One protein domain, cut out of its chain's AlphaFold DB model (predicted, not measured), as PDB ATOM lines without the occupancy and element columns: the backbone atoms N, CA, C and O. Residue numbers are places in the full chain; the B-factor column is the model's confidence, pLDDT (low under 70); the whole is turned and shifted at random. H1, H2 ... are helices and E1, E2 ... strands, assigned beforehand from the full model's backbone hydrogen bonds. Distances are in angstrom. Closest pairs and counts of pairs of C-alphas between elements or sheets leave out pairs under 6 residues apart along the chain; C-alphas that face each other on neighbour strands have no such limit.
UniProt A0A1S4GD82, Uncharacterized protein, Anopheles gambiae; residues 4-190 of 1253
ATOM      1  N   ASN A   4     152.297 111.665 145.187       85.25
ATOM      2  CA  ASN A   4     150.958 112.067 144.755       85.25
ATOM      3  C   ASN A   4     149.880 111.753 145.811       85.25
ATOM      4  O   ASN A   4     148.866 112.437 145.875       85.25
ATOM      5  N   GLU A   5     150.123 110.788 146.705       89.25
ATOM      6  CA  GLU A   5     149.264 110.491 147.868       89.25
ATOM      7  C   GLU A   5     149.402 111.540 148.993       89.25
ATOM      8  O   GLU A   5     148.704 111.471 150.008       89.25
ATOM      9  N   VAL A   6     150.352 112.478 148.874       91.12
ATOM     10  CA  VAL A   6     150.763 113.370 149.964       91.12
ATOM     11  C   VAL A   6     150.442 114.820 149.636       91.12
ATOM     12  O   VAL A   6     150.866 115.366 148.619       91.12
ATOM     13  N   VAL A   7     149.783 115.489 150.575       92.50
ATOM     14  CA  VAL A   7     149.388 116.893 150.489       92.50
ATOM     15  C   VAL A   7     150.241 117.737 151.433       92.50
ATOM     16  O   VAL A   7     150.416 117.418 152.611       92.50
ATOM     17  N   TYR A   8     150.773 118.836 150.908       92.25
ATOM     18  CA  TYR A   8     151.415 119.917 151.645       92.25
ATOM     19  C   TYR A   8     150.365 120.974 152.005       92.25
ATOM     20  O   TYR A   8     149.696 121.527 151.132       92.25
ATOM     21  N   ILE A   9     150.252 121.298 153.292       91.50
ATOM     22  CA  ILE A   9     149.338 122.324 153.806       91.50
ATOM     23  C   ILE A   9     150.158 123.368 154.554       91.50
ATOM     24  O   ILE A   9     150.901 123.043 155.480       91.50
ATOM     25  N   SER A  10     150.015 124.638 154.186       88.62
ATOM     26  CA  SER A  10     150.704 125.754 154.840       88.62
ATOM     27  C   SER A  10     149.750 126.848 155.316       88.62
ATOM     28  O   SER A  10     148.564 126.838 154.995       88.62
ATOM     29  N   ASN A  11     150.290 127.759 156.131       86.00
ATOM     30  CA  ASN A  11     149.561 128.763 156.912       86.00
ATOM     31  C   ASN A  11     148.640 128.192 158.016       86.00
ATOM     32  O   ASN A  11     147.649 128.804 158.403       86.00
ATOM     33  N   ILE A  12     148.996 127.038 158.592       89.31
ATOM     34  CA  ILE A  12     148.251 126.448 159.714       89.31
ATOM     35  C   ILE A  12     148.582 127.216 161.010       89.31
ATOM     36  O   ILE A  12     149.767 127.428 161.293       89.31
ATOM     37  N   PRO A  13     147.603 127.612 161.842       87.44
ATOM     38  CA  PRO A  13     147.882 128.225 163.141       87.44
ATOM     39  C   PRO A  13     148.745 127.325 164.038       87.44
ATOM     40  O   PRO A  13     148.648 126.098 164.015       87.44
ATOM     41  N   LYS A  14     149.609 127.913 164.872       85.31
ATOM     42  CA  LYS A  14     150.496 127.117 165.743       85.31
ATOM     43  C   LYS A  14     149.746 126.306 166.796       85.31
ATOM     44  O   LYS A  14     150.196 125.214 167.132       85.31
ATOM     45  N   GLN A  15     148.617 126.819 167.270       85.50
ATOM     46  CA  GLN A  15     147.768 126.193 168.282       85.50
ATOM     47  C   GLN A  15     146.962 124.982 167.777       85.50
ATOM     48  O   GLN A  15     146.491 124.208 168.599       85.50
ATOM     49  N   THR A  16     146.819 124.798 166.460       88.75
ATOM     50  CA  THR A  16     145.982 123.742 165.864       88.75
ATOM     51  C   THR A  16     146.472 122.334 166.214       88.75
ATOM     52  O   THR A  16     147.643 122.023 165.983       88.75
ATOM     53  N   SER A  17     145.606 121.439 166.693       90.62
ATOM     54  CA  SER A  17     145.969 120.023 166.883       90.62
ATOM     55  C   SER A  17     145.898 119.203 165.580       90.62
ATOM     56  O   SER A  17     145.232 119.585 164.617       90.62
ATOM     57  N   LEU A  18     146.569 118.041 165.523       87.81
ATOM     58  CA  LEU A  18     146.440 117.138 164.365       87.81
ATOM     59  C   LEU A  18     144.998 116.631 164.195       87.81
ATOM     60  O   LEU A  18     144.534 116.511 163.067       87.81
ATOM     61  N   ALA A  19     144.272 116.410 165.296       86.44
ATOM     62  CA  ALA A  19     142.881 115.963 165.269       86.44
ATOM     63  C   ALA A  19     141.928 117.013 164.661       86.44
ATOM     64  O   ALA A  19     141.015 116.657 163.916       86.44
ATOM     65  N   GLU A  20     142.156 118.307 164.918       91.19
ATOM     66  CA  GLU A  20     141.417 119.399 164.263       91.19
ATOM     67  C   GLU A  20     141.680 119.439 162.754       91.19
ATOM     68  O   GLU A  20     140.741 119.572 161.969       91.19
ATOM     69  N   LEU A  21     142.943 119.281 162.339       90.62
ATOM     70  CA  LEU A  21     143.310 119.238 160.923       90.62
ATOM     71  C   LEU A  21     142.709 118.008 160.222       90.62
ATOM     72  O   LEU A  21     142.159 118.134 159.133       90.62
ATOM     73  N   HIS A  22     142.752 116.830 160.852       90.56
ATOM     74  CA  HIS A  22     142.109 115.612 160.334       90.56
ATOM     75  C   HIS A  22     140.600 115.776 160.204       90.56
ATOM     76  O   HIS A  22     140.029 115.380 159.196       90.56
ATOM     77  N   SER A  23     139.955 116.393 161.197       89.56
ATOM     78  CA  SER A  23     138.510 116.644 161.173       89.56
ATOM     79  C   SER A  23     138.104 117.556 160.014       89.56
ATOM     80  O   SER A  23     137.043 117.352 159.430       89.56
ATOM     81  N   PHE A  24     138.957 118.518 159.655       89.56
ATOM     82  CA  PHE A  24     138.768 119.391 158.495       89.56
ATOM     83  C   PHE A  24     139.007 118.673 157.156       89.56
ATOM     84  O   PHE A  24     138.238 118.855 156.222       89.56
ATOM     85  N   LEU A  25     140.029 117.815 157.070       90.25
ATOM     86  CA  LEU A  25     140.368 117.066 155.851       90.25
ATOM     87  C   LEU A  25     139.496 115.821 155.613       90.25
ATOM     88  O   LEU A  25     139.544 115.234 154.534       90.25
ATOM     89  N   ARG A  26     138.676 115.426 156.594       85.69
ATOM     90  CA  ARG A  26     137.817 114.231 156.548       85.69
ATOM     91  C   ARG A  26     136.823 114.221 155.380       85.69
ATOM     92  O   ARG A  26     136.386 113.150 154.977       85.69
ATOM     93  N   SER A  27     136.453 115.387 154.849       84.94
ATOM     94  CA  SER A  27     135.600 115.496 153.657       84.94
ATOM     95  C   SER A  27     136.310 115.118 152.356       84.94
ATOM     96  O   SER A  27     135.634 114.764 151.398       84.94
ATOM     97  N   SER A  28     137.642 115.203 152.317       86.44
ATOM     98  CA  SER A  28     138.454 114.952 151.120       86.44
ATOM     99  C   SER A  28     138.975 113.517 151.035       86.44
ATOM    100  O   SER A  28     139.244 113.021 149.945       86.44
ATOM    101  N   GLY A  29     139.098 112.819 152.167       86.12
ATOM    102  CA  GLY A  29     139.486 111.414 152.172       86.12
ATOM    103  C   GLY A  29     139.931 110.882 153.525       86.12
ATOM    104  O   GLY A  29     139.776 111.520 154.568       86.12
ATOM    105  N   ASN A  30     140.495 109.679 153.489       88.19
ATOM    106  CA  ASN A  30     140.991 108.962 154.647       88.19
ATOM    107  C   ASN A  30     142.472 109.292 154.871       88.19
ATOM    108  O   ASN A  30     143.306 109.097 153.985       88.19
ATOM    109  N   VAL A  31     142.803 109.805 156.056       90.94
ATOM    110  CA  VAL A  31     144.168 110.224 156.390       90.94
ATOM    111  C   VAL A  31     144.924 109.053 157.012       90.94
ATOM    112  O   VAL A  31     144.671 108.667 158.150       90.94
ATOM    113  N   VAL A  32     145.892 108.521 156.268       88.50
ATOM    114  CA  VAL A  32     146.771 107.419 156.686       88.50
ATOM    115  C   VAL A  32     147.845 107.903 157.665       88.50
ATOM    116  O   VAL A  32     148.251 107.175 158.568       88.50
ATOM    117  N   GLY A  33     148.311 109.144 157.515       87.69
ATOM    118  CA  GLY A  33     149.293 109.734 158.419       87.69
ATOM    119  C   GLY A  33     149.460 111.235 158.221       87.69
ATOM    120  O   GLY A  33     149.143 111.782 157.169       87.69
ATOM    121  N   SER A  34     149.981 111.929 159.232       91.00
ATOM    122  CA  SER A  34     150.247 113.368 159.142       91.00
ATOM    123  C   SER A  34     151.323 113.820 160.121       91.00
ATOM    124  O   SER A  34     151.298 113.399 161.279       91.00
ATOM    125  N   THR A  35     152.161 114.773 159.717       89.06
ATOM    126  CA  THR A  35     153.181 115.368 160.592       89.06
ATOM    127  C   THR A  35     153.231 116.887 160.427       89.06
ATOM    128  O   THR A  35     153.254 117.402 159.306       89.06
ATOM    129  N   PHE A  36     153.320 117.614 161.548       90.25
ATOM    130  CA  PHE A  36     153.562 119.059 161.561       90.25
ATOM    131  C   PHE A  36     155.050 119.429 161.420       90.25
ATOM    132  O   PHE A  36     155.957 118.767 161.923       90.25
ATOM    133  N   MET A  37     155.287 120.578 160.794       82.69
ATOM    134  CA  MET A  37     156.581 121.217 160.585       82.69
ATOM    135  C   MET A  37     156.534 122.696 160.981       82.69
ATOM    136  O   MET A  37     155.502 123.350 160.887       82.69
ATOM    137  N   ARG A  38     157.677 123.249 161.407       81.62
ATOM    138  CA  ARG A  38     157.846 124.653 161.861       81.62
ATOM    139  C   ARG A  38     157.059 125.073 163.120       81.62
ATOM    140  O   ARG A  38     157.133 126.232 163.510       81.62
ATOM    141  N   GLU A  39     156.408 124.144 163.813       80.62
ATOM    142  CA  GLU A  39     155.682 124.383 165.072       80.62
ATOM    143  C   GLU A  39     156.531 125.121 166.130       80.62
ATOM    144  O   GLU A  39     156.178 126.215 166.569       80.62
ATOM    145  N   ASN A  40     157.731 124.605 166.419       76.69
ATOM    146  CA  ASN A  40     158.669 125.159 167.409       76.69
ATOM    147  C   ASN A  40     159.586 126.285 166.869       76.69
ATOM    148  O   ASN A  40     160.629 126.573 167.456       76.69
ATOM    149  N   ARG A  41     159.267 126.898 165.718       76.06
ATOM    150  CA  ARG A  41     160.116 127.921 165.074       76.06
ATOM    151  C   ARG A  41     159.601 129.335 165.318       76.06
ATOM    152  O   ARG A  41     158.509 129.684 164.888       76.06
ATOM    153  N   ASN A  42     160.410 130.181 165.952       73.56
ATOM    154  CA  ASN A  42     160.023 131.559 166.291       73.56
ATOM    155  C   ASN A  42     160.162 132.552 165.120       73.56
ATOM    156  O   ASN A  42     159.663 133.671 165.205       73.56
ATOM    157  N   ASP A  43     160.813 132.159 164.018       72.25
ATOM    158  CA  ASP A  43     160.986 132.973 162.805       72.25
ATOM    159  C   ASP A  43     159.753 132.991 161.871       72.25
ATOM    160  O   ASP A  43     159.722 133.743 160.891       72.25
ATOM    161  N   CYS A  44     158.724 132.208 162.201       78.62
ATOM    162  CA  CYS A  44     157.416 132.181 161.547       78.62
ATOM    163  C   CYS A  44     156.264 132.133 162.560       78.62
ATOM    164  O   CYS A  44     156.438 131.736 163.715       78.62
ATOM    165  N   ARG A  45     155.075 132.539 162.106       76.06
ATOM    166  CA  ARG A  45     153.855 132.654 162.927       76.06
ATOM    167  C   ARG A  45     152.984 131.408 162.831       76.06
ATOM    168  O   ARG A  45     152.407 130.999 163.830       76.06
ATOM    169  N   THR A  46     152.981 130.776 161.664       84.12
ATOM    170  CA  THR A  46     152.235 129.562 161.339       84.12
ATOM    171  C   THR A  46     153.149 128.351 161.150       84.12
ATOM    172  O   THR A  46     154.377 128.472 161.040       84.12
ATOM    173  N   LYS A  47     152.533 127.168 161.171       87.56
ATOM    174  CA  LYS A  47     153.134 125.860 160.920       87.56
ATOM    175  C   LYS A  47     152.652 125.283 159.581       87.56
ATOM    176  O   LYS A  47     151.798 125.853 158.901       87.56
ATOM    177  N   ILE A  48     153.284 124.192 159.175       90.50
ATOM    178  CA  ILE A  48     153.037 123.460 157.926       90.50
ATOM    179  C   ILE A  48     152.663 122.027 158.315       90.50
ATOM    180  O   ILE A  48     153.171 121.534 159.320       90.50
ATOM    181  N   ALA A  49     151.817 121.350 157.547       91.06
ATOM    182  CA  ALA A  49     151.602 119.910 157.656       91.06
ATOM    183  C   ALA A  49     151.934 119.216 156.334       91.06
ATOM    184  O   ALA A  49     151.710 119.770 155.258       91.06
ATOM    185  N   PHE A  50     152.422 117.985 156.439       92.38
ATOM    186  CA  PHE A  50     152.340 117.007 155.361       92.38
ATOM    187  C   PHE A  50     151.336 115.937 155.783       92.38
ATOM    188  O   PHE A  50     151.416 115.442 156.911       92.38
ATOM    189  N   VAL A  51     150.395 115.617 154.899       92.62
ATOM    190  CA  VAL A  51     149.292 114.684 155.151       92.62
ATOM    191  C   VAL A  51     149.288 113.632 154.051       92.62
ATOM    192  O   VAL A  51     149.211 113.978 152.879       92.62
ATOM    193  N   LEU A  52     149.410 112.365 154.433       92.44
ATOM    194  CA  LEU A  52     149.323 111.208 153.551       92.44
ATOM    195  C   LEU A  52     147.877 110.700 153.545       92.44
ATOM    196  O   LEU A  52     147.341 110.356 154.604       92.44
ATOM    197  N   PHE A  53     147.281 110.630 152.362       92.81
ATOM    198  CA  PHE A  53     145.976 110.025 152.120       92.81
ATOM    199  C   PHE A  53     146.114 108.567 151.665       92.81
ATOM    200  O   PHE A  53     147.213 108.080 151.398       92.81
ATOM    201  N   GLU A  54     144.991 107.855 151.615       88.81
ATOM    202  CA  GLU A  54     144.946 106.447 151.207       88.81
ATOM    203  C   GLU A  54     145.174 106.258 149.698       88.81
ATOM    204  O   GLU A  54     145.816 105.288 149.307       88.81
ATOM    205  N   ASN A  55     144.710 107.207 148.873       90.00
ATOM    206  CA  ASN A  55     144.834 107.205 147.409       90.00
ATOM    207  C   ASN A  55     145.154 108.613 146.868       90.00
ATOM    208  O   ASN A  55     144.819 109.615 147.503       90.00
ATOM    209  N   GLU A  56     145.710 108.692 145.655       91.31
ATOM    210  CA  GLU A  56     145.967 109.948 144.924       91.31
ATOM    211  C   GLU A  56     144.695 110.797 144.724       91.31
ATOM    212  O   GLU A  56     144.715 111.998 144.990       91.31
ATOM    213  N   ASP A  57     143.561 110.183 144.369       89.12
ATOM    214  CA  ASP A  57     142.284 110.897 144.178       89.12
ATOM    215  C   ASP A  57     141.838 111.665 145.438       89.12
ATOM    216  O   ASP A  57     141.317 112.776 145.357       89.12
ATOM    217  N   GLN A  58     142.094 111.107 146.625       92.94
ATOM    218  CA  GLN A  58     141.775 111.748 147.907       92.94
ATOM    219  C   GLN A  58     142.718 112.924 148.217       92.94
ATOM    220  O   GLN A  58     142.307 113.930 148.797       92.94
ATOM    221  N   ALA A  59     143.985 112.823 147.804       90.38
ATOM    222  CA  ALA A  59     144.947 113.918 147.900       90.38
ATOM    223  C   ALA A  59     144.613 115.063 146.920       90.38
ATOM    224  O   ALA A  59     144.772 116.239 147.264       90.38
ATOM    225  N   LEU A  60     144.080 114.740 145.736       89.75
ATOM    226  CA  LEU A  60     143.537 115.711 144.782       89.75
ATOM    227  C   LEU A  60     142.284 116.414 145.331       89.75
ATOM    228  O   LEU A  60     142.226 117.643 145.310       89.75
ATOM    229  N   GLU A  61     141.334 115.680 145.918       90.44
ATOM    230  CA  GLU A  61     140.158 116.274 146.581       90.44
ATOM    231  C   GLU A  61     140.520 117.141 147.800       90.44
ATOM    232  O   GLU A  61     139.810 118.086 148.144       90.44
ATOM    233  N   ALA A  62     141.652 116.881 148.456       90.75
ATOM    234  CA  ALA A  62     142.170 117.770 149.494       90.75
ATOM    235  C   ALA A  62     142.748 119.070 148.909       90.75
ATOM    236  O   ALA A  62     142.642 120.121 149.539       90.75
ATOM    237  N   CYS A  63     143.292 119.050 147.686       89.81
ATOM    238  CA  CYS A  63     143.771 120.259 147.006       89.81
ATOM    239  C   CYS A  63     142.637 121.212 146.590       89.81
ATOM    240  O   CYS A  63     142.877 122.413 146.478       89.81
ATOM    241  N   ASN A  64     141.393 120.730 146.477       88.69
ATOM    242  CA  ASN A  64     140.207 121.584 146.316       88.69
ATOM    243  C   ASN A  64     139.939 122.489 147.542       88.69
ATOM    244  O   ASN A  64     139.161 123.437 147.446       88.69
ATOM    245  N   LEU A  65     140.605 122.242 148.680       87.38
ATOM    246  CA  LEU A  65     140.575 123.097 149.874       87.38
ATOM    247  C   LEU A  65     141.652 124.202 149.870       87.38
ATOM    248  O   LEU A  65     141.791 124.922 150.864       87.38
ATOM    249  N   ASP A  66     142.419 124.373 148.789       87.50
ATOM    250  CA  ASP A  66     143.346 125.503 148.655       87.50
ATOM    251  C   ASP A  66     142.600 126.842 148.773       87.50
ATOM    252  O   ASP A  66     141.485 127.015 148.282       87.50
ATOM    253  N   GLN A  67     143.213 127.806 149.456       81.56
ATOM    254  CA  GLN A  67     142.650 129.128 149.737       81.56
ATOM    255  C   GLN A  67     141.361 129.142 150.589       81.56
ATOM    256  O   GLN A  67     140.728 130.195 150.713       81.56
ATOM    257  N   THR A  68     140.982 128.029 151.226       85.94
ATOM    258  CA  THR A  68     139.867 127.988 152.192       85.94
ATOM    259  C   THR A  68     140.267 128.527 153.573       85.94
ATOM    260  O   THR A  68     141.443 128.560 153.939       85.94
ATOM    261  N   LEU A  69     139.279 128.983 154.354       84.50
ATOM    262  CA  LEU A  69     139.492 129.503 155.707       84.50
ATOM    263  C   LEU A  69     139.405 128.392 156.759       84.50
ATOM    264  O   LEU A  69     138.364 127.762 156.935       84.50
ATOM    265  N   PHE A  70     140.473 128.239 157.534       86.75
ATOM    266  CA  PHE A  70     140.579 127.336 158.671       86.75
ATOM    267  C   PHE A  70     141.079 128.118 159.892       86.75
ATOM    268  O   PHE A  70     142.156 128.709 159.858       86.75
ATOM    269  N   GLN A  71     140.298 128.161 160.978       84.12
ATOM    270  CA  GLN A  71     140.648 128.898 162.210       84.12
ATOM    271  C   GLN A  71     141.095 130.359 161.940       84.12
ATOM    272  O   GLN A  71     142.120 130.833 162.439       84.12
ATOM    273  N   SER A  72     140.331 131.064 161.098       81.12
ATOM    274  CA  SER A  72     140.603 132.437 160.626       81.12
ATOM    275  C   SER A  72     141.931 132.628 159.875       81.12
ATOM    276  O   SER A  72     142.406 133.752 159.742       81.12
ATOM    277  N   HIS A  73     142.534 131.545 159.380       81.69
ATOM    278  CA  HIS A  73     143.713 131.560 158.519       81.69
ATOM    279  C   HIS A  73     143.358 130.953 157.164       81.69
ATOM    280  O   HIS A  73     142.693 129.921 157.088       81.69
ATOM    281  N   ARG A  74     143.795 131.598 156.086       83.62
ATOM    282  CA  ARG A  74     143.609 131.109 154.721       83.62
ATOM    283  C   ARG A  74     144.678 130.055 154.437       83.62
ATOM    284  O   ARG A  74     145.860 130.390 154.446       83.62
ATOM    285  N   LEU A  75     144.299 128.791 154.276       87.69
ATOM    286  CA  LEU A  75     145.266 127.718 154.031       87.69
ATOM    287  C   LEU A  75     145.769 127.770 152.591       87.69
ATOM    288  O   LEU A  75     145.012 128.086 151.677       87.69
ATOM    289  N   SER A  76     147.030 127.390 152.383       87.31
ATOM    290  CA  SER A  76     147.520 127.039 151.048       87.31
ATOM    291  C   SER A  76     147.762 125.535 150.974       87.31
ATOM    292  O   SER A  76     148.592 125.016 151.732       87.31
ATOM    293  N   VAL A  77     147.014 124.864 150.096       90.56
ATOM    294  CA  VAL A  77     146.954 123.399 149.968       90.56
ATOM    295  C   VAL A  77     147.433 122.980 148.579       90.56
ATOM    296  O   VAL A  77     146.901 123.413 147.560       90.56
ATOM    297  N   LEU A  78     148.488 122.170 148.542       90.50
ATOM    298  CA  LEU A  78     149.247 121.829 147.340       90.50
ATOM    299  C   LEU A  78     149.614 120.334 147.401       90.50
ATOM    300  O   LEU A  78     149.885 119.835 148.493       90.50
ATOM    301  N   LEU A  79     149.719 119.617 146.278       89.00
ATOM    302  CA  LEU A  79     150.327 118.274 146.299       89.00
ATOM    303  C   LEU A  79     151.812 118.356 146.702       89.00
ATOM    304  O   LEU A  79     152.475 119.385 146.535       89.00
ATOM    305  N   SER A  80     152.380 117.272 147.231       84.75
ATOM    306  CA  SER A  80     153.778 117.273 147.696       84.75
ATOM    307  C   SER A  80     154.810 117.373 146.562       84.75
ATOM    308  O   SER A  80     155.960 117.748 146.810       84.75
ATOM    309  N   ASN A  81     154.395 117.117 145.319       81.75
ATOM    310  CA  ASN A  81     155.148 117.337 144.084       81.75
ATOM    311  C   ASN A  81     154.768 118.648 143.354       81.75
ATOM    312  O   ASN A  81     155.408 118.986 142.361       81.75
ATOM    313  N   ASP A  82     153.777 119.407 143.839       81.31
ATOM    314  CA  ASP A  82     153.246 120.598 143.165       81.31
ATOM    315  C   ASP A  82     154.290 121.720 143.094       81.31
ATOM    316  O   ASP A  82     154.799 122.209 144.107       81.31
ATOM    317  N   ASP A  83     154.603 122.156 141.879       78.19
ATOM    318  CA  ASP A  83     155.654 123.128 141.611       78.19
ATOM    319  C   ASP A  83     155.155 124.535 141.276       78.19
ATOM    320  O   ASP A  83     155.906 125.335 140.708       78.19
ATOM    321  N   ARG A  84     153.931 124.877 141.710       83.88
ATOM    322  CA  ARG A  84     153.392 126.245 141.688       83.88
ATOM    323  C   ARG A  84     154.387 127.279 142.243       83.88
ATOM    324  O   ARG A  84     155.026 127.106 143.292       83.88
ATOM    325  N   LYS A  85     154.508 128.397 141.518       86.00
ATOM    326  CA  LYS A  85     155.401 129.528 141.819       86.00
ATOM    327  C   LYS A  85     154.626 130.836 141.808       86.00
ATOM    328  O   LYS A  85     153.811 131.074 140.925       86.00
ATOM    329  N   PHE A  86     154.989 131.720 142.724       88.00
ATOM    330  CA  PHE A  86     154.777 133.150 142.597       88.00
ATOM    331  C   PHE A  86     155.579 133.677 141.401       88.00
ATOM    332  O   PHE A  86     156.812 133.698 141.437       88.00
ATOM    333  N   LEU A  87     154.879 134.072 140.336       87.81
ATOM    334  CA  LEU A  87     155.486 134.508 139.077       87.81
ATOM    335  C   LEU A  87     155.988 135.959 139.144       87.81
ATOM    336  O   LEU A  87     155.319 136.854 139.684       87.81
ATOM    337  N   ALA A  88     157.147 136.208 138.536       88.31
ATOM    338  CA  ALA A  88     157.765 137.523 138.440       88.31
ATOM    339  C   ALA A  88     156.907 138.504 137.619       88.31
ATOM    340  O   ALA A  88     156.406 138.204 136.528       88.31
ATOM    341  N   GLY A  89     156.726 139.716 138.141       85.62
ATOM    342  CA  GLY A  89     155.816 140.721 137.582       85.62
ATOM    343  C   GLY A  89     154.338 140.563 137.965       85.62
ATOM    344  O   GLY A  89     153.616 141.554 137.938       85.62
ATOM    345  N   PHE A  90     153.885 139.363 138.336       91.56
ATOM    346  CA  PHE A  90     152.509 139.100 138.793       91.56
ATOM    347  C   PHE A  90     152.387 139.092 140.325       91.56
ATOM    348  O   PHE A  90     151.309 139.300 140.869       91.56
ATOM    349  N   THR A  91     153.502 138.903 141.030       93.06
ATOM    350  CA  THR A  91     153.554 138.874 142.498       93.06
ATOM    351  C   THR A  91     154.167 140.159 143.055       93.06
ATOM    352  O   THR A  91     155.132 140.682 142.491       93.06
ATOM    353  N   ILE A  92     153.666 140.643 144.194       93.81
ATOM    354  CA  ILE A  92     154.354 141.635 145.033       93.81
ATOM    355  C   ILE A  92     154.990 140.990 146.268       93.81
ATOM    356  O   ILE A  92     154.446 140.066 146.868       93.81
ATOM    357  N   VAL A  93     156.130 141.536 146.676       93.38
ATOM    358  CA  VAL A  93     156.785 141.289 147.959       93.38
ATOM    359  C   VAL A  93     156.491 142.470 148.872       93.38
ATOM    360  O   VAL A  93     156.884 143.600 148.572       93.38
ATOM    361  N   ILE A  94     155.827 142.210 149.994       91.94
ATOM    362  CA  ILE A  94     155.550 143.198 151.041       91.94
ATOM    363  C   ILE A  94     156.562 142.957 152.160       91.94
ATOM    364  O   ILE A  94     156.581 141.885 152.751       91.94
ATOM    365  N   GLN A  95     157.428 143.928 152.433       90.06
ATOM    366  CA  GLN A  95     158.473 143.898 153.460       90.06
ATOM    367  C   GLN A  95     158.076 144.780 154.651       90.06
ATOM    368  O   GLN A  95     157.360 145.766 154.483       90.06
ATOM    369  N   ASN A  96     158.602 144.461 155.839       87.06
ATOM    370  CA  ASN A  96     158.314 145.150 157.106       87.06
ATOM    371  C   ASN A  96     156.842 145.016 157.558       87.06
ATOM    372  O   ASN A  96     156.212 145.981 157.984       87.06
ATOM    373  N   THR A  97     156.284 143.808 157.429       84.25
ATOM    374  CA  THR A  97     154.933 143.458 157.891       84.25
ATOM    375  C   THR A  97     154.875 143.308 159.418       84.25
ATOM    376  O   THR A  97     155.680 142.585 160.008       84.25
ATOM    377  N   SER A  98     153.882 143.932 160.067       82.62
ATOM    378  CA  SER A  98     153.696 143.850 161.526       82.62
ATOM    379  C   SER A  98     153.508 142.411 162.001       82.62
ATOM    380  O   SER A  98     152.936 141.599 161.272       82.62
ATOM    381  N   SER A  99     153.946 142.096 163.228       76.06
ATOM    382  CA  SER A  99     153.779 140.788 163.890       76.06
ATOM    383  C   SER A  99     152.321 140.329 163.991       76.06
ATOM    384  O   SER A  99     152.068 139.132 164.069       76.06
ATOM    385  N   GLU A 100     151.390 141.279 163.948       75.00
ATOM    386  CA  GLU A 100     149.940 141.076 164.060       75.00
ATOM    387  C   GLU A 100     149.227 141.008 162.698       75.00
ATOM    388  O   GLU A 100     148.031 140.750 162.647       75.00
ATOM    389  N   THR A 101     149.929 141.249 161.584       82.00
ATOM    390  CA  THR A 101     149.343 141.149 160.238       82.00
ATOM    391  C   THR A 101     149.134 139.682 159.852       82.00
ATOM    392  O   THR A 101     150.102 138.921 159.787       82.00
ATOM    393  N   SER A 102     147.888 139.297 159.582       81.69
ATOM    394  CA  SER A 102     147.513 137.977 159.056       81.69
ATOM    395  C   SER A 102     147.568 137.927 157.521       81.69
ATOM    396  O   SER A 102     147.715 138.954 156.858       81.69
ATOM    397  N   GLU A 103     147.443 136.731 156.939       82.56
ATOM    398  CA  GLU A 103     147.310 136.584 155.480       82.56
ATOM    399  C   GLU A 103     145.985 137.164 154.963       82.56
ATOM    400  O   GLU A 103     145.972 137.765 153.891       82.56
ATOM    401  N   GLU A 104     144.908 137.101 155.753       84.12
ATOM    402  CA  GLU A 104     143.619 137.703 155.392       84.12
ATOM    403  C   GLU A 104     143.694 139.241 155.388       84.12
ATOM    404  O   GLU A 104     143.230 139.874 154.446       84.12
ATOM    405  N   ASP A 105     144.400 139.860 156.346       85.75
ATOM    406  CA  ASP A 105     144.642 141.315 156.329       85.75
ATOM    407  C   ASP A 105     145.388 141.774 155.063       85.75
ATOM    408  O   ASP A 105     145.180 142.886 154.571       85.75
ATOM    409  N   LEU A 106     146.296 140.938 154.546       87.88
ATOM    410  CA  LEU A 106     147.004 141.208 153.294       87.88
ATOM    411  C   LEU A 106     146.112 140.950 152.078       87.88
ATOM    412  O   LEU A 106     146.174 141.729 151.127       87.88
ATOM    413  N   PHE A 107     145.266 139.918 152.117       87.88
ATOM    414  CA  PHE A 107     144.264 139.642 151.090       87.88
ATOM    415  C   PHE A 107     143.279 140.816 150.960       87.88
ATOM    416  O   PHE A 107     143.177 141.393 149.878       87.88
ATOM    417  N   GLU A 108     142.659 141.269 152.055       87.50
ATOM    418  CA  GLU A 108     141.745 142.425 152.097       87.50
ATOM    419  C   GLU A 108     142.393 143.752 151.663       87.50
ATOM    420  O   GLU A 108     141.733 144.634 151.093       87.50
ATOM    421  N   ALA A 109     143.684 143.933 151.964       86.06
ATOM    422  CA  ALA A 109     144.440 145.102 151.532       86.06
ATOM    423  C   ALA A 109     144.750 145.055 150.027       86.06
ATOM    424  O   ALA A 109     144.730 146.095 149.366       86.06
ATOM    425  N   CYS A 110     145.028 143.868 149.479       88.81
ATOM    426  CA  CYS A 110     145.508 143.697 148.110       88.81
ATOM    427  C   CYS A 110     144.396 143.470 147.078       88.81
ATOM    428  O   CYS A 110     144.513 143.982 145.964       88.81
ATOM    429  N   CYS A 111     143.298 142.789 147.431       88.25
ATOM    430  CA  CYS A 111     142.191 142.457 146.520       88.25
ATOM    431  C   CYS A 111     141.544 143.695 145.866       88.25
ATOM    432  O   CYS A 111     141.006 143.632 144.762       88.25
ATOM    433  N   ARG A 112     141.685 144.867 146.500       87.19
ATOM    434  CA  ARG A 112     141.246 146.181 145.997       87.19
ATOM    435  C   ARG A 112     142.003 146.659 144.750       87.19
ATOM    436  O   ARG A 112     141.596 147.647 144.141       87.19
ATOM    437  N   TYR A 113     143.121 146.019 144.404       89.81
ATOM    438  CA  TYR A 113     143.958 146.370 143.251       89.81
ATOM    439  C   TYR A 113     143.866 145.361 142.099       89.81
ATOM    440  O   TYR A 113     144.333 145.673 141.006       89.81
ATOM    441  N   GLY A 114     143.249 144.199 142.329       87.50
ATOM    442  CA  GLY A 114     142.986 143.151 141.344       87.50
ATOM    443  C   GLY A 114     142.780 141.791 142.013       87.50
ATOM    444  O   GLY A 114     142.959 141.662 143.224       87.50
ATOM    445  N   ASN A 115     142.415 140.777 141.226       89.00
ATOM    446  CA  ASN A 115     142.178 139.431 141.749       89.00
ATOM    447  C   ASN A 115     143.471 138.825 142.325       89.00
ATOM    448  O   ASN A 115     144.488 138.771 141.627       89.00
ATOM    449  N   VAL A 116     143.421 138.387 143.584       89.81
ATOM    450  CA  VAL A 116     144.547 137.787 144.313       89.81
ATOM    451  C   VAL A 116     144.404 136.270 144.255       89.81
ATOM    452  O   VAL A 116     143.410 135.728 144.725       89.81
ATOM    453  N   GLU A 117     145.398 135.596 143.683       84.75
ATOM    454  CA  GLU A 117     145.398 134.137 143.499       84.75
ATOM    455  C   GLU A 117     145.936 133.404 144.731       84.75
ATOM    456  O   GLU A 117     145.420 132.356 145.106       84.75
ATOM    457  N   ALA A 118     146.965 133.963 145.371       85.25
ATOM    458  CA  ALA A 118     147.578 133.390 146.561       85.25
ATOM    459  C   ALA A 118     148.220 134.477 147.431       85.25
ATOM    460  O   ALA A 118     148.864 135.404 146.931       85.25
ATOM    461  N   VAL A 119     148.100 134.317 148.746       87.12
ATOM    462  CA  VAL A 119     148.847 135.072 149.760       87.12
ATOM    463  C   VAL A 119     149.713 134.087 150.533       87.12
ATOM    464  O   VAL A 119     149.318 132.941 150.727       87.12
ATOM    465  N   GLN A 120     150.907 134.510 150.948       86.38
ATOM    466  CA  GLN A 120     151.737 133.723 151.855       86.38
ATOM    467  C   GLN A 120     152.656 134.611 152.704       86.38
ATOM    468  O   GLN A 120     153.264 135.554 152.194       86.38
ATOM    469  N   ILE A 121     152.839 134.275 153.984       85.25
ATOM    470  CA  ILE A 121     153.799 134.897 154.910       85.25
ATOM    471  C   ILE A 121     154.883 133.864 155.296       85.25
ATOM    472  O   ILE A 121     154.768 133.164 156.307       85.25
ATOM    473  N   PRO A 122     155.993 133.751 154.534       78.19
ATOM    474  CA  PRO A 122     157.044 132.767 154.815       78.19
ATOM    475  C   PRO A 122     157.783 132.993 156.141       78.19
ATOM    476  O   PRO A 122     158.289 132.038 156.744       78.19
ATOM    477  N   THR A 123     157.894 134.256 156.571       78.38
ATOM    478  CA  THR A 123     158.616 134.695 157.777       78.38
ATOM    479  C   THR A 123     157.948 135.916 158.403       78.38
ATOM    480  O   THR A 123     157.164 136.606 157.760       78.38
ATOM    481  N   ASN A 124     158.338 136.260 159.629       77.69
ATOM    482  CA  ASN A 124     157.782 137.403 160.357       77.69
ATOM    483  C   ASN A 124     158.011 138.797 159.728       77.69
ATOM    484  O   ASN A 124     157.507 139.753 160.306       77.69
ATOM    485  N   TYR A 125     158.768 138.940 158.632       76.50
ATOM    486  CA  TYR A 125     159.214 140.248 158.118       76.50
ATOM    487  C   TYR A 125     158.855 140.536 156.657       76.50
ATOM    488  O   TYR A 125     159.078 141.659 156.194       76.50
ATOM    489  N   TYR A 126     158.358 139.544 155.914       87.69
ATOM    490  CA  TYR A 126     157.895 139.750 154.546       87.69
ATOM    491  C   TYR A 126     156.840 138.724 154.126       87.69
ATOM    492  O   TYR A 126     156.801 137.608 154.647       87.69
ATOM    493  N   ALA A 127     156.026 139.121 153.153       88.62
ATOM    494  CA  ALA A 127     154.948 138.346 152.560       88.62
ATOM    495  C   ALA A 127     155.006 138.397 151.027       88.62
ATOM    496  O   ALA A 127     155.538 139.356 150.456       88.62
ATOM    497  N   PHE A 128     154.421 137.394 150.380       91.88
ATOM    498  CA  PHE A 128     154.153 137.355 148.947       91.88
ATOM    499  C   PHE A 128     152.644 137.442 148.703       91.88
ATOM    500  O   PHE A 128     151.862 136.816 149.417       91.88
ATOM    501  N   VAL A 129     152.242 138.216 147.694       91.88
ATOM    502  CA  VAL A 129     150.855 138.287 147.214       91.88
ATOM    503  C   VAL A 129     150.872 138.184 145.693       91.88
ATOM    504  O   VAL A 129     151.406 139.070 145.021       91.88
ATOM    505  N   GLY A 130     150.345 137.082 145.163       91.31
ATOM    506  CA  GLY A 130     150.217 136.810 143.732       91.31
ATOM    507  C   GLY A 130     148.894 137.338 143.185       91.31
ATOM    508  O   GLY A 130     147.846 137.114 143.790       91.31
ATOM    509  N   PHE A 131     148.938 138.026 142.047       93.00
ATOM    510  CA  PHE A 131     147.758 138.511 141.334       93.00
ATOM    511  C   PHE A 131     147.607 137.818 139.981       93.00
ATOM    512  O   PHE A 131     148.600 137.632 139.277       93.00
ATOM    513  N   ALA A 132     146.361 137.600 139.560       90.06
ATOM    514  CA  ALA A 132     146.047 137.093 138.220       90.06
ATOM    515  C   ALA A 132     146.530 138.036 137.098       90.06
ATOM    516  O   ALA A 132     146.815 137.609 135.980       90.06
ATOM    517  N   GLU A 133     146.668 139.336 137.391       89.94
ATOM    518  CA  GLU A 133     147.159 140.328 136.437       89.94
ATOM    519  C   GLU A 133     148.417 141.072 136.913       89.94
ATOM    520  O   GLU A 133     148.480 141.649 138.000       89.94
ATOM    521  N   ARG A 134     149.390 141.202 136.005       90.06
ATOM    522  CA  ARG A 134     150.582 142.060 136.153       90.06
ATOM    523  C   ARG A 134     150.231 143.537 136.395       90.06
ATOM    524  O   ARG A 134     150.957 144.251 137.088       90.06
ATOM    525  N   SER A 135     149.114 144.004 135.833       89.62
ATOM    526  CA  SER A 135     148.557 145.351 136.039       89.62
ATOM    527  C   SER A 135     148.281 145.621 137.530       89.62
ATOM    528  O   SER A 135     148.688 146.664 138.056       89.62
ATOM    529  N   ALA A 136     147.666 144.650 138.213       91.88
ATOM    530  CA  ALA A 136     147.276 144.691 139.614       91.88
ATOM    531  C   ALA A 136     148.494 144.716 140.538       91.88
ATOM    532  O   ALA A 136     148.572 145.577 141.413       91.88
ATOM    533  N   ALA A 137     149.506 143.881 140.278       92.62
ATOM    534  CA  ALA A 137     150.757 143.878 141.038       92.62
ATOM    535  C   ALA A 137     151.460 145.253 141.020       92.62
ATOM    536  O   ALA A 137     151.813 145.801 142.068       92.62
ATOM    537  N   HIS A 138     151.589 145.881 139.844       91.69
ATOM    538  CA  HIS A 138     152.155 147.232 139.724       91.69
ATOM    539  C   HIS A 138     151.222 148.350 140.237       91.69
ATOM    540  O   HIS A 138     151.686 149.452 140.548       91.69
ATOM    541  N   ALA A 139     149.907 148.126 140.313       89.50
ATOM    542  CA  ALA A 139     148.965 149.055 140.940       89.50
ATOM    543  C   ALA A 139     149.053 148.996 142.474       89.50
ATOM    544  O   ALA A 139     149.149 150.046 143.114       89.50
ATOM    545  N   ALA A 140     149.103 147.787 143.037       91.19
ATOM    546  CA  ALA A 140     149.305 147.524 144.454       91.19
ATOM    547  C   ALA A 140     150.654 148.078 144.927       91.19
ATOM    548  O   ALA A 140     150.686 148.840 145.889       91.19
ATOM    549  N   GLN A 141     151.747 147.823 144.195       92.94
ATOM    550  CA  GLN A 141     153.066 148.395 144.496       92.94
ATOM    551  C   GLN A 141     153.013 149.924 144.651       92.94
ATOM    552  O   GLN A 141     153.427 150.457 145.676       92.94
ATOM    553  N   ARG A 142     152.462 150.636 143.659       88.50
ATOM    554  CA  ARG A 142     152.429 152.112 143.644       88.50
ATOM    555  C   ARG A 142     151.547 152.738 144.729       88.50
ATOM    556  O   ARG A 142     151.690 153.930 144.978       88.50
ATOM    557  N   LYS A 143     150.614 151.980 145.315       86.31
ATOM    558  CA  LYS A 143     149.656 152.475 146.319       86.31
ATOM    559  C   LYS A 143     149.934 151.972 147.741       86.31
ATOM    560  O   LYS A 143     149.553 152.656 148.684       86.31
ATOM    561  N   LEU A 144     150.588 150.817 147.893       87.00
ATOM    562  CA  LEU A 144     150.925 150.220 149.189       87.00
ATOM    563  C   LEU A 144     152.381 150.457 149.625       87.00
ATOM    564  O   LEU A 144     152.647 150.394 150.825       87.00
ATOM    565  N   ASP A 145     153.329 150.732 148.720       89.25
ATOM    566  CA  ASP A 145     154.714 151.027 149.123       89.25
ATOM    567  C   ASP A 145     154.776 152.297 149.988       89.25
ATOM    568  O   ASP A 145     154.285 153.360 149.609       89.25
ATOM    569  N   ASN A 146     155.396 152.180 151.164       86.62
ATOM    570  CA  ASN A 146     155.466 153.193 152.222       86.62
ATOM    571  C   ASN A 146     154.118 153.527 152.898       86.62
ATOM    572  O   ASN A 146     154.050 154.500 153.655       86.62
ATOM    573  N   SER A 147     153.069 152.724 152.676       86.31
ATOM    574  CA  SER A 147     151.782 152.830 153.383       86.31
ATOM    575  C   SER A 147     151.824 152.179 154.775       86.31
ATOM    576  O   SER A 147     152.733 151.412 155.093       86.31
ATOM    577  N   MET A 148     150.838 152.492 155.622       83.75
ATOM    578  CA  MET A 148     150.733 151.965 156.986       83.75
ATOM    579  C   MET A 148     149.757 150.781 157.042       83.75
ATOM    580  O   MET A 148     148.547 150.982 156.956       83.75
ATOM    581  N   LEU A 149     150.262 149.563 157.258       82.25
ATOM    582  CA  LEU A 149     149.456 148.364 157.518       82.25
ATOM    583  C   LEU A 149     149.639 147.931 158.980       82.25
ATOM    584  O   LEU A 149     150.764 147.746 159.442       82.25
ATOM    585  N   LYS A 150     148.531 147.804 159.729       78.50
ATOM    586  CA  LYS A 150     148.504 147.452 161.172       78.50
ATOM    587  C   LYS A 150     149.554 148.221 162.004       78.50
ATOM    588  O   LYS A 150     150.307 147.644 162.781       78.50
ATOM    589  N   GLY A 151     149.639 149.536 161.789       76.00
ATOM    590  CA  GLY A 151     150.546 150.422 162.530       76.00
ATOM    591  C   GLY A 151     152.029 150.362 162.134       76.00
ATOM    592  O   GLY A 151     152.816 151.102 162.719       76.00
ATOM    593  N   GLN A 152     152.424 149.561 161.137       82.31
ATOM    594  CA  GLN A 152     153.786 149.554 160.592       82.31
ATOM    595  C   GLN A 152     153.826 150.040 159.143       82.31
ATOM    596  O   GLN A 152     152.922 149.770 158.352       82.31
ATOM    597  N   GLN A 153     154.896 150.755 158.798       86.88
ATOM    598  CA  GLN A 153     155.140 151.211 157.435       86.88
ATOM    599  C   GLN A 153     155.727 150.067 156.604       86.88
ATOM    600  O   GLN A 153     156.855 149.641 156.856       86.88
ATOM    601  N   VAL A 154     154.976 149.572 155.623       89.75
ATOM    602  CA  VAL A 154     155.424 148.487 154.739       89.75
ATOM    603  C   VAL A 154     156.161 149.035 153.520       89.75
ATOM    604  O   VAL A 154     155.834 150.114 153.030       89.75
ATOM    605  N   SER A 155     157.128 148.284 152.989       91.06
ATOM    606  CA  SER A 155     157.693 148.551 151.659       91.06
ATOM    607  C   SER A 155     157.264 147.466 150.684       91.06
ATOM    608  O   SER A 155     157.360 146.283 150.998       91.06
ATOM    609  N   VAL A 156     156.786 147.855 149.507       92.69
ATOM    610  CA  VAL A 156     156.201 146.950 148.517       92.69
ATOM    611  C   VAL A 156     156.976 147.028 147.211       92.69
ATOM    612  O   VAL A 156     157.203 148.100 146.651       92.69
ATOM    613  N   LYS A 157     157.378 145.866 146.701       92.94
ATOM    614  CA  LYS A 157     158.104 145.725 145.434       92.94
ATOM    615  C   LYS A 157     157.447 144.646 144.599       92.94
ATOM    616  O   LYS A 157     157.031 143.632 145.145       92.94
ATOM    617  N   VAL A 158     157.361 144.841 143.289       92.81
ATOM    618  CA  VAL A 158     157.024 143.731 142.389       92.81
ATOM    619  C   VAL A 158     158.189 142.738 142.380       92.81
ATOM    620  O   VAL A 158     159.344 143.131 142.525       92.81
ATOM    621  N   LEU A 159     157.868 141.450 142.300       90.81
ATOM    622  CA  LEU A 159     158.828 140.356 142.346       90.81
ATOM    623  C   LEU A 159     159.599 140.246 141.016       90.81
ATOM    624  O   LEU A 159     158.979 140.150 139.955       90.81
ATOM    625  N   ASP A 160     160.934 140.232 141.091       83.81
ATOM    626  CA  ASP A 160     161.842 140.219 139.928       83.81
ATOM    627  C   ASP A 160     162.245 138.803 139.446       83.81
ATOM    628  O   ASP A 160     162.678 138.643 138.307       83.81
ATOM    629  N   GLU A 161     162.127 137.774 140.297       83.44
ATOM    630  CA  GLU A 161     162.450 136.366 139.993       83.44
ATOM    631  C   GLU A 161     161.362 135.443 140.559       83.44
ATOM    632  O   GLU A 161     160.891 135.684 141.669       83.44
ATOM    633  N   ASP A 162     160.987 134.378 139.846       86.50
ATOM    634  CA  ASP A 162     159.958 133.431 140.305       86.50
ATOM    635  C   ASP A 162     160.342 132.735 141.627       86.50
ATOM    636  O   ASP A 162     161.455 132.220 141.779       86.50
ATOM    637  N   VAL A 163     159.393 132.644 142.564       82.94
ATOM    638  CA  VAL A 163     159.581 132.023 143.890       82.94
ATOM    639  C   VAL A 163     158.588 130.873 144.080       82.94
ATOM    640  O   VAL A 163     157.391 131.060 143.896       82.94
ATOM    641  N   ARG A 164     159.052 129.673 144.461       83.50
ATOM    642  CA  ARG A 164     158.178 128.506 144.732       83.50
ATOM    643  C   ARG A 164     157.227 128.814 145.899       83.50
ATOM    644  O   ARG A 164     157.669 129.376 146.897       83.50
ATOM    645  N   VAL A 165     155.953 128.423 145.786       82.25
ATOM    646  CA  VAL A 165     154.954 128.613 146.861       82.25
ATOM    647  C   VAL A 165     155.207 127.641 148.023       82.25
ATOM    648  O   VAL A 165     155.021 127.989 149.187       82.25
ATOM    649  N   ARG A 166     155.701 126.424 147.753       84.56
ATOM    650  CA  ARG A 166     156.129 125.499 148.816       84.56
ATOM    651  C   ARG A 166     157.399 125.992 149.505       84.56
ATOM    652  O   ARG A 166     158.409 126.262 148.858       84.56
ATOM    653  N   LEU A 167     157.347 126.060 150.835       79.62
ATOM    654  CA  LEU A 167     158.438 126.553 151.680       79.62
ATOM    655  C   LEU A 167     159.437 125.454 152.064       79.62
ATOM    656  O   LEU A 167     160.610 125.746 152.304       79.62
ATOM    657  N   GLU A 168     158.980 124.202 152.139       78.06
ATOM    658  CA  GLU A 168     159.782 123.020 152.464       78.06
ATOM    659  C   GLU A 168     159.339 121.848 151.554       78.06
ATOM    660  O   GLU A 168     158.148 121.680 151.296       78.06
ATOM    661  N   ASP A 169     160.299 121.075 151.028       75.19
ATOM    662  CA  ASP A 169     160.042 119.883 150.195       75.19
ATOM    663  C   ASP A 169     159.901 118.644 151.097       75.19
ATOM    664  O   ASP A 169     160.652 118.540 152.072       75.19
ATOM    665  N   LEU A 170     159.034 117.686 150.747       68.75
ATOM    666  CA  LEU A 170     158.867 116.427 151.492       68.75
ATOM    667  C   LEU A 170     160.202 115.661 151.609       68.75
ATOM    668  O   LEU A 170     160.640 115.353 152.719       68.75
ATOM    669  N   ASP A 171     160.902 115.490 150.483       60.34
ATOM    670  CA  ASP A 171     162.163 114.738 150.351       60.34
ATOM    671  C   ASP A 171     163.436 115.588 150.545       60.34
ATOM    672  O   ASP A 171     164.548 115.241 150.138       60.34
ATOM    673  N   SER A 172     163.315 116.745 151.195       59.81
ATOM    674  CA  SER A 172     164.481 117.556 151.537       59.81
ATOM    675  C   SER A 172     165.380 116.836 152.553       59.81
ATOM    676  O   SER A 172     164.925 116.345 153.581       59.81
ATOM    677  N   TYR A 173     166.707 116.908 152.391       45.34
ATOM    678  CA  TYR A 173     167.672 116.439 153.409       45.34
ATOM    679  C   TYR A 173     167.490 117.074 154.813       45.34
ATOM    680  O   TYR A 173     168.155 116.669 155.765       45.34
ATOM    681  N   LYS A 174     166.628 118.094 154.950       44.03
ATOM    682  CA  LYS A 174     166.240 118.727 156.222       44.03
ATOM    683  C   LYS A 174     164.975 118.135 156.861       44.03
ATOM    684  O   LYS A 174     164.767 118.353 158.050       44.03
ATOM    685  N   THR A 175     164.154 117.410 156.104       53.88
ATOM    686  CA  THR A 175     162.840 116.879 156.501       53.88
ATOM    687  C   THR A 175     162.764 115.346 156.654       53.88
ATOM    688  O   THR A 175     161.644 114.837 156.728       53.88
ATOM    689  N   PRO A 176     163.861 114.558 156.810       61.84
ATOM    690  CA  PRO A 176     163.767 113.092 156.807       61.84
ATOM    691  C   PRO A 176     162.942 112.537 157.977       61.84
ATOM    692  O   PRO A 176     162.523 111.388 157.935       61.84
ATOM    693  N   ARG A 177     162.688 113.335 159.024       77.62
ATOM    694  CA  ARG A 177     161.750 112.980 160.095       77.62
ATOM    695  C   ARG A 177     160.329 112.776 159.556       77.62
ATOM    696  O   ARG A 177     159.740 111.744 159.840       77.62
ATOM    697  N   VAL A 178     159.818 113.723 158.767       77.50
ATOM    698  CA  VAL A 178     158.444 113.704 158.234       77.50
ATOM    699  C   VAL A 178     158.245 112.516 157.307       77.50
ATOM    700  O   VAL A 178     157.326 111.732 157.509       77.50
ATOM    701  N   TYR A 179     159.154 112.337 156.345       79.62
ATOM    702  CA  TYR A 179     159.098 111.216 155.411       79.62
ATOM    703  C   TYR A 179     159.067 109.862 156.137       79.62
ATOM    704  O   TYR A 179     158.239 109.012 155.831       79.62
ATOM    705  N   ASN A 180     159.927 109.671 157.146       81.38
ATOM    706  CA  ASN A 180     159.967 108.424 157.911       81.38
ATOM    707  C   ASN A 180     158.763 108.241 158.854       81.38
ATOM    708  O   ASN A 180     158.372 107.103 159.093       81.38
ATOM    709  N   GLU A 181     158.178 109.314 159.395       82.94
ATOM    710  CA  GLU A 181     156.941 109.235 160.188       82.94
ATOM    711  C   GLU A 181     155.745 108.838 159.311       82.94
ATOM    712  O   GLU A 181     155.043 107.886 159.647       82.94
ATOM    713  N   LEU A 182     155.568 109.478 158.150       85.38
ATOM    714  CA  LEU A 182     154.506 109.137 157.196       85.38
ATOM    715  C   LEU A 182     154.685 107.729 156.606       85.38
ATOM    716  O   LEU A 182     153.715 106.986 156.495       85.38
ATOM    717  N   LEU A 183     155.920 107.316 156.295       84.06
ATOM    718  CA  LEU A 183     156.204 105.968 155.796       84.06
ATOM    719  C   LEU A 183     155.888 104.884 156.841       84.06
ATOM    720  O   LEU A 183     155.347 103.840 156.484       84.06
ATOM    721  N   ARG A 184     156.180 105.137 158.127       83.81
ATOM    722  CA  ARG A 184     155.804 104.239 159.233       83.81
ATOM    723  C   ARG A 184     154.294 104.183 159.434       83.81
ATOM    724  O   ARG A 184     153.768 103.090 159.613       83.81
ATOM    725  N   ALA A 185     153.613 105.327 159.369       84.44
ATOM    726  CA  ALA A 185     152.156 105.379 159.429       84.44
ATOM    727  C   ALA A 185     151.531 104.573 158.276       84.44
ATOM    728  O   ALA A 185     150.654 103.752 158.521       84.44
ATOM    729  N   LYS A 186     152.069 104.700 157.050       85.00
ATOM    730  CA  LYS A 186     151.651 103.883 155.899       85.00
ATOM    731  C   LYS A 186     151.827 102.387 156.168       85.00
ATOM    732  O   LYS A 186     150.886 101.631 155.971       85.00
ATOM    733  N   GLN A 187     152.996 101.959 156.651       83.38
ATOM    734  CA  GLN A 187     153.253 100.549 156.980       83.38
ATOM    735  C   GLN A 187     152.253 100.014 158.016       83.38
ATOM    736  O   GLN A 187     151.532  99.066 157.727       83.38
ATOM    737  N   GLN A 188     152.115 100.692 159.159       83.38
ATOM    738  CA  GLN A 188     151.179 100.297 160.220       83.38
ATOM    739  C   GLN A 188     149.721 100.244 159.745       83.38
ATOM    740  O   GLN A 188     148.962  99.380 160.177       83.38
ATOM    741  N   TYR A 189     149.324 101.155 158.857       84.56
ATOM    742  CA  TYR A 189     147.979 101.196 158.296       84.56
ATOM    743  C   TYR A 189     147.677  99.968 157.421       84.56
ATOM    744  O   TYR A 189     146.659  99.314 157.634       84.56
ATOM    745  N   PHE A 190     148.576  99.601 156.500       79.31
ATOM    746  CA  PHE A 190     148.384  98.427 155.635       79.31
ATOM    747  C   PHE A 190     148.615  97.090 156.353       79.31
ATOM    748  O   PHE A 190     147.920  96.121 156.050       79.31
TER     749      PHE A 190
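Overview. This is residues 4 to 190 of the 1253 residues of an uncharacterized protein of Anopheles gambiae (UniProt A0A1S4GD82). Two lobes sit end to end, each a four-stranded sheet with two helices over one face: H1 and H2 on the sheet E2 E3 E1 E4, H3 and H4 on the sheet E6 E7 E5 E8. From the second lobe the chain runs back to the first, where H5 covers the opposite face of its sheet. There are 187 printed residues, with five named helices and eight named strands in the order E1 H1 E2 E3 H2 E4 E5 H3 E6 E7 H4 E8 H5. Both sheets are antiparallel, in the orders just named, and the class is mixed, helices and strands. The whole is compact, with a radius of gyration of the C-alphas of 17.0 A, yet elongated, spanning 55 by 31 by 30 A.

Along the chain. The first sheet has E2, residues 31 to 37; E3, 46 to 53, 22.5 A long; E1, 6 to 13, 20.1 A, beginning at C-alpha 6 (150.763, 113.370, 149.964) and bending by 58 degrees at residue 10; and E4, 76 to 79. Its helices are H1, residues 18 to 25, H2, 56 to 63, and H5, 176 to 190, 21.3 A long, ending at C-alpha 190 (148.384, 98.427, 155.635). The second sheet has E6, residues 116 to 123, 19.7 A; E7, 126 to 131; E5, 91 to 95; and E8, 155 to 158. Its helices are H3, residues 103 to 113, and H4, 134 to 144.

Arrangement. The first sheet is strongly twisted. N 35 and O 50 of the hairpin E2 and E3 are 3.0 A apart, N 9 and O 49 of E1 and E3 2.9 A, and N 8 and O 78 of E1 and E4 2.8 A, within hydrogen-bond range. It makes three layers, helices on both faces: H2 runs along E1 at 19 degrees on the local plane, with Val 7 and Ala 59 the closest C-alphas at 5.9 A; H1 is on the same face, its height over the sheet 8.5 A; H5 is on the opposite face, with the C-alphas of Gly 33 and Ala 185 closest at 5.3 A. In the second sheet, N 120 and O 128 of the hairpin E6 and E7 are 2.9 A apart, N 94 and O 127 of E5 and E7 2.9 A, and N 93 and O 157 of E5 and E8 2.7 A. It makes two layers, H3 and H4 on the same face; they touch, with the C-alphas of Tyr 113 and Ala 136 closest at 5.2 A. E1, H1, E2; E3, H2, E4; E5, H3, E6; and E7, H4, E8 are split strand-helix-strand units, two strands running the same way with another strand between, each with a right-handed crossover. Between the sheets, the closest C-alphas of E1 and E6 are Asn 11 and Gln 120, 7.4 A apart. Every O i to N i+4 pair is within hydrogen-bond range in H1, H2, H4 and H5; in H3, 5 of 7 are.

Size, cuts and confidence. The C-alphas farthest apart are Asn 146 and Phe 190, 55.3 A. The printed part has no cut. The long links are H2 to E4, E4 to E5 and E8 to H5; residues 85 to 86 pair antiparallel with 163 to 164. Mean pLDDT of the printed part is 85.3; residues 170 to 176 are under 70.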